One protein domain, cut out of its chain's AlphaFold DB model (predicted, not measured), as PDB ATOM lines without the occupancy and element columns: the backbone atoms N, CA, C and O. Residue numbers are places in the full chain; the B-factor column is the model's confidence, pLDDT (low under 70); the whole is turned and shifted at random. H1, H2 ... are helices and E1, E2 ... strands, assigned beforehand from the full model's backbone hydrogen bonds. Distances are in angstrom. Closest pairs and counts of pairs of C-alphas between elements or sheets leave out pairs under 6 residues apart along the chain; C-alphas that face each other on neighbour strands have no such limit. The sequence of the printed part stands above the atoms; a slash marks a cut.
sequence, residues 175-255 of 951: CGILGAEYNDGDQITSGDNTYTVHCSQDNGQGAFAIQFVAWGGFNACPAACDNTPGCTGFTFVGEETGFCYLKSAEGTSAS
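This is residues 175 to 255 of the 951 residues of the protein "Apple domain-containing protein" of Zasmidium cellare ATCC 36951 (UniProt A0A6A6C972). A small three-stranded sheet, E5 E7 E6, has one helix, H1, packed over one face, and the hairpin of E3 and E4 packs on H1 from the side away from that sheet. A second small hairpin, E1 and E2, sits near the first residues of H1, at the rim of the body. The printed part has 81 residues, with seven named strands and one named helix in the order E1 E2 E3 E4 E5 H1 E6 E7; the three sheets are antiparallel and the class is mixed, helices and strands. The whole is compact, with a radius of gyration of the C-alphas of 11.4 A, and its outline is rounded, spanning 29 by 25 by 23 A.

In the largest sheet, E5 is residues 209 to 213, 13.1 A long; E7 is residues 242 to 247, 15.9 A; and E6 is residues 233 to 238, 16.4 A. H1, residues 217 to 226, is 15.9 A long and starts at C-alpha 217, (-44.482, -46.769, -2.474). E3 is residues 187 to 190, 10.0 A, and E4 is residues 193 to 196, 10.3 A. E1 is residues 175 to 177, 7.1 A, with C-alpha 175 at (-37.190, -39.745, -7.207); E2 is residues 180 to 183, 10.3 A. E7 ends at C-alpha 247, (-50.720, -33.250, 6.286).

E7 is the inner strand, antiparallel to E5 at 152 degrees and to E6 at 161 degrees. N 211 and O 244 are 2.9 A apart, and N 245 and O 235 2.8 A, both within hydrogen-bond range. E6 and E7 form a hairpin. E5, H1 and E6 form a split strand-helix-strand unit, two strands running the same way with E7 between them, and its crossover is right-handed. H1 is on this sheet, making two layers, helix on one face, at a height over the sheet of 7.9 A. It lies over E7 and only just over E6, on which 3 of its C-alphas fall; the closest C-alphas of H1 and E7 are those of Cys 221 and Cys 244, 5.6 A apart. On the local plane H1 stands at 29 degrees to E7, only just along the strands. In H1, 3 of 6 O i to N i+4 pairs are within hydrogen-bond range. The closest C-alphas of E3 and H1, those of Ser 190 and Pro 222, are 6.0 A apart. In the hairpin of E3 and E4, N 195 and O 188 are 2.8 A apart. The closest C-alphas of E1 and H1, those of Ile 177 and Gly 217, are 6.4 A apart. In the hairpin of E1 and E2, N 175 and O 182 are 2.8 A apart. E2 and H1 are apart.

The C-alphas farthest apart, those of Leu 178 and Gly 230, are 29.5 A apart, and the printed part has no cut. The link from E4 to E5, residues 197 to 208, is long; its residues 201 to 202 pair antiparallel with residues 254 to 255. Mean pLDDT of the printed part is 80.7; residues 176 to 180, 214 to 216, 240 and 253 to 255 are under 70.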
ATOM      1  N   CYS A 175     -36.981 -38.822  -8.310       77.19
ATOM      2  CA  CYS A 175     -37.190 -39.745  -7.207       77.19
ATOM      3  C   CYS A 175     -37.913 -40.999  -7.723       77.19
ATOM      4  O   CYS A 175     -39.004 -40.933  -8.293       77.19
ATOM      5  N   GLY A 176     -37.260 -42.152  -7.562       58.97
ATOM      6  CA  GLY A 176     -37.692 -43.427  -8.133       58.97
ATOM      7  C   GLY A 176     -38.336 -44.377  -7.123       58.97
ATOM      8  O   GLY A 176     -37.833 -44.567  -6.017       58.97
ATOM      9  N   ILE A 177     -39.413 -45.019  -7.565       55.47
ATOM     10  CA  ILE A 177     -40.025 -46.238  -7.020       55.47
ATOM     11  C   ILE A 177     -39.702 -47.368  -8.024       55.47
ATOM     12  O   ILE A 177     -39.517 -47.089  -9.214       55.47
ATOM     13  N   LEU A 178     -39.641 -48.645  -7.626       47.62
ATOM     14  CA  LEU A 178     -39.341 -49.754  -8.546       47.62
ATOM     15  C   LEU A 178     -40.526 -50.025  -9.492       47.62
ATOM     16  O   LEU A 178     -41.356 -50.905  -9.275       47.62
ATOM     17  N   GLY A 179     -40.583 -49.258 -10.580       54.75
ATOM     18  CA  GLY A 179     -41.647 -49.301 -11.585       54.75
ATOM     19  C   GLY A 179     -42.247 -47.936 -11.930       54.75
ATOM     20  O   GLY A 179     -43.037 -47.863 -12.869       54.75
ATOM     21  N   ALA A 180     -41.871 -46.864 -11.222       61.78
ATOM     22  CA  ALA A 180     -42.265 -45.496 -11.549       61.78
ATOM     23  C   ALA A 180     -41.172 -44.495 -11.136       61.78
ATOM     24  O   ALA A 180     -40.801 -44.421  -9.967       61.78
ATOM     25  N   GLU A 181     -40.668 -43.721 -12.095       76.00
ATOM     26  CA  GLU A 181     -39.715 -42.633 -11.867       76.00
ATOM     27  C   GLU A 181     -40.442 -41.295 -12.020       76.00
ATOM     28  O   GLU A 181     -41.119 -41.082 -13.027       76.00
ATOM     29  N   TYR A 182     -40.311 -40.421 -11.021       82.50
ATOM     30  CA  TYR A 182     -40.907 -39.084 -11.009       82.50
ATOM     31  C   TYR A 182     -39.831 -38.011 -10.990       82.50
ATOM     32  O   TYR A 182     -38.800 -38.182 -10.347       82.50
ATOM     33  N   ASN A 183     -40.098 -36.895 -11.653       85.31
ATOM     34  CA  ASN A 183     -39.305 -35.676 -11.613       85.31
ATOM     35  C   ASN A 183     -39.837 -34.734 -10.521       85.31
ATOM     36  O   ASN A 183     -41.029 -34.740 -10.205       85.31
ATOM     37  N   ASP A 184     -38.978 -33.869  -9.981       86.12
ATOM     38  CA  ASP A 184     -39.433 -32.751  -9.150       86.12
ATOM     39  C   ASP A 184     -40.333 -31.815  -9.983       86.12
ATOM     40  O   ASP A 184     -39.940 -31.348 -11.054       86.12
ATOM     41  N   GLY A 185     -41.561 -31.583  -9.515       84.50
ATOM     42  CA  GLY A 185     -42.603 -30.839 -10.228       84.50
ATOM     43  C   GLY A 185     -43.588 -31.685 -11.051       84.50
ATOM     44  O   GLY A 185     -44.575 -31.121 -11.541       84.50
ATOM     45  N   ASP A 186     -43.387 -33.005 -11.183       88.88
ATOM     46  CA  ASP A 186     -44.355 -33.893 -11.851       88.88
ATOM     47  C   ASP A 186     -45.729 -33.854 -11.165       88.88
ATOM     48  O   ASP A 186     -45.854 -33.530  -9.984       88.88
ATOM     49  N   GLN A 187     -46.781 -34.186 -11.915       87.75
ATOM     50  CA  GLN A 187     -48.166 -34.123 -11.447       87.75
ATOM     51  C   GLN A 187     -48.800 -35.517 -11.450       87.75
ATOM     52  O   GLN A 187     -48.882 -36.161 -12.497       87.75
ATOM     53  N   ILE A 188     -49.285 -35.967 -10.291       85.25
ATOM     54  CA  ILE A 188     -50.003 -37.239 -10.138       85.25
ATOM     55  C   ILE A 188     -51.470 -36.952  -9.832       85.25
ATOM     56  O   ILE A 188     -51.787 -36.302  -8.838       85.25
ATOM     57  N   THR A 189     -52.378 -37.469 -10.658       86.44
ATOM     58  CA  THR A 189     -53.822 -37.407 -10.406       86.44
ATOM     59  C   THR A 189     -54.315 -38.625  -9.629       86.44
ATOM     60  O   THR A 189     -53.925 -39.763  -9.900       86.44
ATOM     61  N   SER A 190     -55.200 -38.392  -8.660       85.88
ATOM     62  CA  SER A 190     -55.887 -39.438  -7.902       85.88
ATOM     63  C   SER A 190     -57.291 -38.953  -7.544       85.88
ATOM     64  O   SER A 190     -57.464 -37.860  -7.008       85.88
ATOM     65  N   GLY A 191     -58.315 -39.706  -7.960       83.56
ATOM     66  CA  GLY A 191     -59.682 -39.182  -8.019       83.56
ATOM     67  C   GLY A 191     -59.754 -37.900  -8.861       83.56
ATOM     68  O   GLY A 191     -59.226 -37.859  -9.973       83.56
ATOM     69  N   ASP A 192     -60.376 -36.859  -8.304       84.44
ATOM     70  CA  ASP A 192     -60.420 -35.506  -8.878       84.44
ATOM     71  C   ASP A 192     -59.234 -34.616  -8.431       84.44
ATOM     72  O   ASP A 192     -59.096 -33.482  -8.896       84.44
ATOM     73  N   ASN A 193     -58.369 -35.102  -7.530       83.94
ATOM     74  CA  ASN A 193     -57.247 -34.345  -6.973       83.94
ATOM     75  C   ASN A 193     -55.978 -34.488  -7.828       83.94
ATOM     76  O   ASN A 193     -55.742 -35.513  -8.471       83.94
ATOM     77  N   THR A 194     -55.131 -33.455  -7.811       89.44
ATOM     78  CA  THR A 194     -53.816 -33.446  -8.472       89.44
ATOM     79  C   THR A 194     -52.739 -33.080  -7.454       89.44
ATOM     80  O   THR A 194     -52.874 -32.083  -6.752       89.44
ATOM     81  N   TYR A 195     -51.682 -33.884  -7.382       89.12
ATOM     82  CA  TYR A 195     -50.579 -33.751  -6.435       89.12
ATOM     83  C   TYR A 195     -49.285 -33.397  -7.176       89.12
ATOM     84  O   TYR A 195     -48.881 -34.126  -8.082       89.12
ATOM     85  N   THR A 196     -48.613 -32.321  -6.753       89.81
ATOM     86  CA  THR A 196     -47.252 -32.000  -7.218       89.81
ATOM     87  C   THR A 196     -46.234 -32.866  -6.479       89.81
ATOM     88  O   THR A 196     -46.236 -32.919  -5.249       89.81
ATOM     89  N   VAL A 197     -45.349 -33.533  -7.217       90.12
ATOM     90  CA  VAL A 197     -44.242 -34.310  -6.653       90.12
ATOM     91  C   VAL A 197     -43.102 -33.374  -6.262       90.12
ATOM     92  O   VAL A 197     -42.613 -32.611  -7.091       90.12
ATOM     93  N   HIS A 198     -42.638 -33.479  -5.017       88.62
ATOM     94  CA  HIS A 198     -41.398 -32.849  -4.565       88.62
ATOM     95  C   HIS A 198     -40.412 -33.919  -4.090       88.62
ATOM     96  O   HIS A 198     -40.613 -34.574  -3.066       88.62
ATOM     97  N   CYS A 199     -39.350 -34.121  -4.863       88.12
ATOM     98  CA  CYS A 199     -38.350 -35.150  -4.633       88.12
ATOM     99  C   CYS A 199     -37.370 -34.726  -3.528       88.12
ATOM    100  O   CYS A 199     -36.888 -33.595  -3.498       88.12
ATOM    101  N   SER A 200     -37.042 -35.657  -2.622       85.19
ATOM    102  CA  SER A 200     -36.086 -35.460  -1.510       85.19
ATOM    103  C   SER A 200     -36.379 -34.249  -0.598       85.19
ATOM    104  O   SER A 200     -35.460 -33.624  -0.056       85.19
ATOM    105  N   GLN A 201     -37.659 -33.904  -0.441       83.38
ATOM    106  CA  GLN A 201     -38.127 -32.742   0.316       83.38
ATOM    107  C   GLN A 201     -39.238 -33.122   1.303       83.38
ATOM    108  O   GLN A 201     -40.108 -33.938   1.001       83.38
ATOM    109  N   ASP A 202     -39.236 -32.480   2.471       85.81
ATOM    110  CA  ASP A 202     -40.375 -32.449   3.392       85.81
ATOM    111  C   ASP A 202     -40.983 -31.042   3.377       85.81
ATOM    112  O   ASP A 202     -40.258 -30.052   3.300       85.81
ATOM    113  N   ASN A 203     -42.309 -30.923   3.455       77.88
ATOM    114  CA  ASN A 203     -42.975 -29.618   3.384       77.88
ATOM    115  C   ASN A 203     -43.039 -28.843   4.720       77.88
ATOM    116  O   ASN A 203     -43.753 -27.841   4.828       77.88
ATOM    117  N   GLY A 204     -42.355 -29.322   5.762       73.44
ATOM    118  CA  GLY A 204     -42.227 -28.687   7.074       73.44
ATOM    119  C   GLY A 204     -43.480 -28.729   7.955       73.44
ATOM    120  O   GLY A 204     -43.407 -28.356   9.125       73.44
ATOM    121  N   GLN A 205     -44.629 -29.170   7.436       76.19
ATOM    122  CA  GLN A 205     -45.875 -29.236   8.203       76.19
ATOM    123  C   GLN A 205     -45.945 -30.507   9.055       76.19
ATOM    124  O   GLN A 205     -45.457 -31.571   8.665       76.19
ATOM    125  N   GLY A 206     -46.588 -30.402  10.220       75.56
ATOM    126  CA  GLY A 206     -46.825 -31.543  11.099       75.56
ATOM    127  C   GLY A 206     -47.771 -32.563  10.462       75.56
ATOM    128  O   GLY A 206     -48.808 -32.199   9.908       75.56
ATOM    129  N   ALA A 207     -47.426 -33.847  10.560       86.94
ATOM    130  CA  ALA A 207     -48.313 -34.932  10.158       86.94
ATOM    131  C   ALA A 207     -49.418 -35.124  11.206       86.94
ATOM    132  O   ALA A 207     -49.122 -35.309  12.386       86.94
ATOM    133  N   PHE A 208     -50.684 -35.098  10.783       77.31
ATOM    134  CA  PHE A 208     -51.822 -35.353  11.677       77.31
ATOM    135  C   PHE A 208     -52.254 -36.828  11.669       77.31
ATOM    136  O   PHE A 208     -52.894 -37.292  12.611       77.31
ATOM    137  N   ALA A 209     -51.879 -37.569  10.624       71.00
ATOM    138  CA  ALA A 209     -52.040 -39.012  10.513       71.00
ATOM    139  C   ALA A 209     -50.830 -39.622   9.789       71.00
ATOM    140  O   ALA A 209     -50.136 -38.945   9.030       71.00
ATOM    141  N   ILE A 210     -50.574 -40.911  10.021       83.12
ATOM    142  CA  ILE A 210     -49.509 -41.666   9.353       83.12
ATOM    143  C   ILE A 210     -50.125 -42.958   8.825       83.12
ATOM    144  O   ILE A 210     -50.641 -43.758   9.603       83.12
ATOM    145  N   GLN A 211     -50.058 -43.167   7.511       79.88
ATOM    146  CA  GLN A 211     -50.555 -44.371   6.852       79.88
ATOM    147  C   GLN A 211     -49.377 -45.205   6.340       79.88
ATOM    148  O   GLN A 211     -48.572 -44.726   5.545       79.88
ATOM    149  N   PHE A 212     -49.270 -46.461   6.778       78.50
ATOM    150  CA  PHE A 212     -48.291 -47.393   6.214       78.50
ATOM    151  C   PHE A 212     -48.762 -47.916   4.850       78.50
ATOM    152  O   PHE A 212     -49.931 -48.276   4.682       78.50
ATOM    153  N   VAL A 213     -47.826 -47.988   3.906       76.25
ATOM    154  CA  VAL A 213     -47.969 -48.557   2.568       76.25
ATOM    155  C   VAL A 213     -47.076 -49.786   2.476       76.25
ATOM    156  O   VAL A 213     -45.856 -49.690   2.598       76.25
ATOM    157  N   ALA A 214     -47.690 -50.941   2.231       57.25
ATOM    158  CA  ALA A 214     -46.983 -52.214   2.120       57.25
ATOM    159  C   ALA A 214     -46.455 -52.520   0.705       57.25
ATOM    160  O   ALA A 214     -45.593 -53.381   0.585       57.25
ATOM    161  N   TRP A 215     -46.989 -51.868  -0.338       53.12
ATOM    162  CA  TRP A 215     -46.624 -52.046  -1.753       53.12
ATOM    163  C   TRP A 215     -47.018 -50.803  -2.564       53.12
ATOM    164  O   TRP A 215     -48.059 -50.206  -2.281       53.12
ATOM    165  N   GLY A 216     -46.248 -50.457  -3.600       66.56
ATOM    166  CA  GLY A 216     -46.531 -49.329  -4.504       66.56
ATOM    167  C   GLY A 216     -45.965 -47.975  -4.058       66.56
ATOM    168  O   GLY A 216     -46.181 -46.976  -4.743       66.56
ATOM    169  N   GLY A 217     -45.236 -47.933  -2.939       78.50
ATOM    170  CA  GLY A 217     -44.482 -46.769  -2.474       78.50
ATOM    171  C   GLY A 217     -45.283 -45.463  -2.393       78.50
ATOM    172  O   GLY A 217     -46.453 -45.437  -2.005       78.50
ATOM    173  N   PHE A 218     -44.640 -44.368  -2.801       82.94
ATOM    174  CA  PHE A 218     -45.214 -43.018  -2.863       82.94
ATOM    175  C   PHE A 218     -46.548 -42.954  -3.637       82.94
ATOM    176  O   PHE A 218     -47.431 -42.191  -3.252       82.94
ATOM    177  N   ASN A 219     -46.772 -43.814  -4.640       84.00
ATOM    178  CA  ASN A 219     -47.995 -43.807  -5.457       84.00
ATOM    179  C   ASN A 219     -49.259 -44.292  -4.735       84.00
ATOM    180  O   ASN A 219     -50.364 -44.054  -5.220       84.00
ATOM    181  N   ALA A 220     -49.134 -44.939  -3.574       84.88
ATOM    182  CA  ALA A 220     -50.287 -45.257  -2.731       84.88
ATOM    183  C   ALA A 220     -50.687 -44.093  -1.798       84.88
ATOM    184  O   ALA A 220     -51.792 -44.094  -1.250       84.88
ATOM    185  N   CYS A 221     -49.822 -43.087  -1.623       90.06
ATOM    186  CA  CYS A 221     -50.080 -41.956  -0.733       90.06
ATOM    187  C   CYS A 221     -51.151 -40.959  -1.220       90.06
ATOM    188  O   CYS A 221     -51.905 -40.505  -0.359       90.06
ATOM    189  N   PRO A 222     -51.306 -40.651  -2.529       91.88
ATOM    190  CA  PRO A 222     -52.439 -39.872  -3.035       91.88
ATOM    191  C   PRO A 222     -53.782 -40.444  -2.574       91.88
ATOM    192  O   PRO A 222     -54.510 -39.780  -1.844       91.88
ATOM    193  N   ALA A 223     -54.030 -41.732  -2.835       87.62
ATOM    194  CA  ALA A 223     -55.258 -42.404  -2.414       87.62
ATOM    195  C   ALA A 223     -55.420 -42.459  -0.880       87.62
ATOM    196  O   ALA A 223     -56.543 -42.386  -0.378       87.62
ATOM    197  N   ALA A 224     -54.328 -42.564  -0.114       84.50
ATOM    198  CA  ALA A 224     -54.382 -42.462   1.346       84.50
ATOM    199  C   ALA A 224     -54.780 -41.049   1.821       84.50
ATOM    200  O   ALA A 224     -55.506 -40.919   2.806       84.50
ATOM    201  N   CYS A 225     -54.340 -40.006   1.115       91.81
ATOM    202  CA  CYS A 225     -54.692 -38.617   1.389       91.81
ATOM    203  C   CYS A 225     -56.143 -38.313   0.979       91.81
ATOM    204  O   CYS A 225     -56.905 -37.830   1.810       91.81
ATOM    205  N   ASP A 226     -56.574 -38.713  -0.224       93.00
ATOM    206  CA  ASP A 226     -57.951 -38.529  -0.722       93.00
ATOM    207  C   ASP A 226     -59.009 -39.129   0.218       93.00
ATOM    208  O   ASP A 226     -60.070 -38.548   0.443       93.00
ATOM    209  N   ASN A 227     -58.713 -40.302   0.791       87.19
ATOM    210  CA  ASN A 227     -59.602 -40.996   1.725       87.19
ATOM    211  C   ASN A 227     -59.483 -40.495   3.180       87.19
ATOM    212  O   ASN A 227     -60.191 -41.002   4.052       87.19
ATOM    213  N   THR A 228     -58.626 -39.505   3.459       87.25
ATOM    214  CA  THR A 228     -58.411 -38.938   4.798       87.25
ATOM    215  C   THR A 228     -58.930 -37.493   4.861       87.25
ATOM    216  O   THR A 228     -58.251 -36.573   4.401       87.25
ATOM    217  N   PRO A 229     -60.109 -37.241   5.468       88.69
ATOM    218  CA  PRO A 229     -60.679 -35.899   5.561       88.69
ATOM    219  C   PRO A 229     -59.716 -34.886   6.194       88.69
ATOM    220  O   PRO A 229     -59.214 -35.095   7.297       88.69
ATOM    221  N   GLY A 230     -59.484 -33.772   5.497       85.44
ATOM    222  CA  GLY A 230     -58.549 -32.727   5.925       85.44
ATOM    223  C   GLY A 230     -57.093 -32.949   5.504       85.44
ATOM    224  O   GLY A 230     -56.256 -32.115   5.839       85.44
ATOM    225  N   CYS A 231     -56.777 -34.013   4.760       92.56
ATOM    226  CA  CYS A 231     -55.498 -34.122   4.060       92.56
ATOM    227  C   CYS A 231     -55.492 -33.212   2.820       92.56
ATOM    228  O   CYS A 231     -56.462 -33.177   2.068       92.56
ATOM    229  N   THR A 232     -54.401 -32.472   2.615       90.75
ATOM    230  CA  THR A 232     -54.168 -31.629   1.423       90.75
ATOM    231  C   THR A 232     -52.805 -31.903   0.782       90.75
ATOM    232  O   THR A 232     -52.364 -31.158  -0.086       90.75
ATOM    233  N   GLY A 233     -52.083 -32.905   1.277       89.81
ATOM    234  CA  GLY A 233     -50.710 -33.209   0.906       89.81
ATOM    235  C   GLY A 233     -50.085 -34.178   1.903       89.81
ATOM    236  O   GLY A 233     -50.627 -34.441   2.978       89.81
ATOM    237  N   PHE A 234     -48.941 -34.738   1.545       91.69
ATOM    238  CA  PHE A 234     -48.266 -35.741   2.357       91.69
ATOM    239  C   PHE A 234     -46.763 -35.742   2.085       91.69
ATOM    240  O   PHE A 234     -46.301 -35.254   1.057       91.69
ATOM    241  N   THR A 235     -46.006 -36.358   2.986       93.25
ATOM    242  CA  THR A 235     -44.602 -36.713   2.748       93.25
ATOM    243  C   THR A 235     -44.472 -38.225   2.828       93.25
ATOM    244  O   THR A 235     -44.992 -38.838   3.759       93.25
ATOM    245  N   PHE A 236     -43.810 -38.846   1.855       90.75
ATOM    246  CA  PHE A 236     -43.522 -40.280   1.884       90.75
ATOM    247  C   PHE A 236     -42.095 -40.522   2.368       90.75
ATOM    248  O   PHE A 236     -41.164 -39.869   1.904       90.75
ATOM    249  N   VAL A 237     -41.919 -41.499   3.256       86.50
ATOM    250  CA  VAL A 237     -40.595 -42.021   3.618       86.50
ATOM    251  C   VAL A 237     -40.600 -43.532   3.422       86.50
ATOM    252  O   VAL A 237     -41.278 -44.252   4.159       86.50
ATOM    253  N   GLY A 238     -39.851 -44.004   2.425       79.69
ATOM    254  CA  GLY A 238     -39.763 -45.414   2.061       79.69
ATOM    255  C   GLY A 238     -39.203 -45.641   0.658       79.69
ATOM    256  O   GLY A 238     -38.627 -44.738   0.058       79.69
ATOM    257  N   GLU A 239     -39.403 -46.858   0.159       74.56
ATOM    258  CA  GLU A 239     -39.086 -47.304  -1.207       74.56
ATOM    259  C   GLU A 239     -40.367 -47.943  -1.787       74.56
ATOM    260  O   GLU A 239     -41.382 -47.256  -1.896       74.56
ATOM    261  N   GLU A 240     -40.403 -49.258  -2.036       67.00
ATOM    262  CA  GLU A 240     -41.654 -49.991  -2.347       67.00
ATOM    263  C   GLU A 240     -42.679 -49.971  -1.212       67.00
ATOM    264  O   GLU A 240     -43.891 -50.077  -1.425       67.00
ATOM    265  N   THR A 241     -42.166 -49.867   0.010       71.94
ATOM    266  CA  THR A 241     -42.924 -49.859   1.258       71.94
ATOM    267  C   THR A 241     -42.463 -48.664   2.079       71.94
ATOM    268  O   THR A 241     -41.288 -48.290   2.006       71.94
ATOM    269  N   GLY A 242     -43.360 -48.060   2.850       81.25
ATOM    270  CA  GLY A 242     -43.039 -46.853   3.602       81.25
ATOM    271  C   GLY A 242     -44.238 -46.227   4.288       81.25
ATOM    272  O   GLY A 242     -45.314 -46.817   4.364       81.25
ATOM    273  N   PHE A 243     -44.049 -45.011   4.783       86.50
ATOM    274  CA  PHE A 243     -45.063 -44.275   5.529       86.50
ATOM    275  C   PHE A 243     -45.449 -42.993   4.791       86.50
ATOM    276  O   PHE A 243     -44.591 -42.159   4.503       86.50
ATOM    277  N   CYS A 244     -46.743 -42.834   4.518       92.31
ATOM    278  CA  CYS A 244     -47.353 -41.579   4.098       92.31
ATOM    279  C   CYS A 244     -47.688 -40.767   5.353       92.31
ATOM    280  O   CYS A 244     -48.632 -41.082   6.081       92.31
ATOM    281  N   TYR A 245     -46.912 -39.725   5.614       92.12
ATOM    282  CA  TYR A 245     -47.174 -38.734   6.649       92.12
ATOM    283  C   TYR A 245     -48.186 -37.734   6.087       92.12
ATOM    284  O   TYR A 245     -47.826 -36.916   5.243       92.12
ATOM    285  N   LEU A 246     -49.453 -37.840   6.495       92.69
ATOM    286  CA  LEU A 246     -50.575 -37.074   5.942       92.69
ATOM    287  C   LEU A 246     -50.704 -35.714   6.642       92.69
ATOM    288  O   LEU A 246     -50.641 -35.630   7.874       92.69
ATOM    289  N   LYS A 247     -50.865 -34.648   5.852       89.31
ATOM    290  CA  LYS A 247     -50.720 -33.250   6.286       89.31
ATOM    291  C   LYS A 247     -51.871 -32.388   5.763       89.31
ATOM    292  O   LYS A 247     -52.424 -32.649   4.699       89.31
ATOM    293  N   SER A 248     -52.251 -31.372   6.533       90.19
ATOM    294  CA  SER A 248     -53.436 -30.530   6.287       90.19
ATOM    295  C   SER A 248     -53.125 -29.155   5.680       90.19
ATOM    296  O   SER A 248     -53.985 -28.275   5.654       90.19
ATOM    297  N   ALA A 249     -51.889 -28.959   5.218       81.06
ATOM    298  CA  ALA A 249     -51.455 -27.803   4.445       81.06
ATOM    299  C   ALA A 249     -50.274 -28.186   3.536       81.06
ATOM    300  O   ALA A 249     -49.453 -29.035   3.900       81.06
ATOM    301  N   GLU A 250     -50.154 -27.522   2.380       71.00
ATOM    302  CA  GLU A 250     -49.053 -27.728   1.423       71.00
ATOM    303  C   GLU A 250     -47.687 -27.295   1.968       71.00
ATOM    304  O   GLU A 250     -46.680 -27.882   1.588       71.00
ATOM    305  N   GLY A 251     -47.639 -26.345   2.907       70.06
ATOM    306  CA  GLY A 251     -46.424 -25.994   3.642       70.06
ATOM    307  C   GLY A 251     -45.370 -25.235   2.833       70.06
ATOM    308  O   GLY A 251     -45.690 -24.380   2.013       70.06
ATOM    309  N   THR A 252     -44.099 -25.519   3.117       72.44
ATOM    310  CA  THR A 252     -42.937 -24.992   2.387       72.44
ATOM    311  C   THR A 252     -41.918 -26.109   2.206       72.44
ATOM    312  O   THR A 252     -41.338 -26.566   3.192       72.44
ATOM    313  N   SER A 253     -41.699 -26.545   0.966       68.81
ATOM    314  CA  SER A 253     -40.761 -27.620   0.631       68.81
ATOM    315  C   SER A 253     -39.331 -27.271   1.063       68.81
ATOM    316  O   SER A 253     -38.765 -26.261   0.643       68.81
ATOM    317  N   ALA A 254     -38.755 -28.104   1.928       67.94
ATOM    318  CA  ALA A 254     -37.407 -27.981   2.458       67.94
ATOM    319  C   ALA A 254     -36.612 -29.258   2.152       67.94
ATOM    320  O   ALA A 254     -37.080 -30.373   2.393       67.94
ATOM    321  N   SER A 255     -35.392 -29.105   1.627       53.88
ATOM    322  CA  SER A 255     -34.531 -30.243   1.280       53.88
ATOM    323  C   SER A 255     -34.079 -30.989   2.536       53.88
ATOM    324  O   SER A 255     -33.329 -30.460   3.360       53.88
TER     325      SER A 255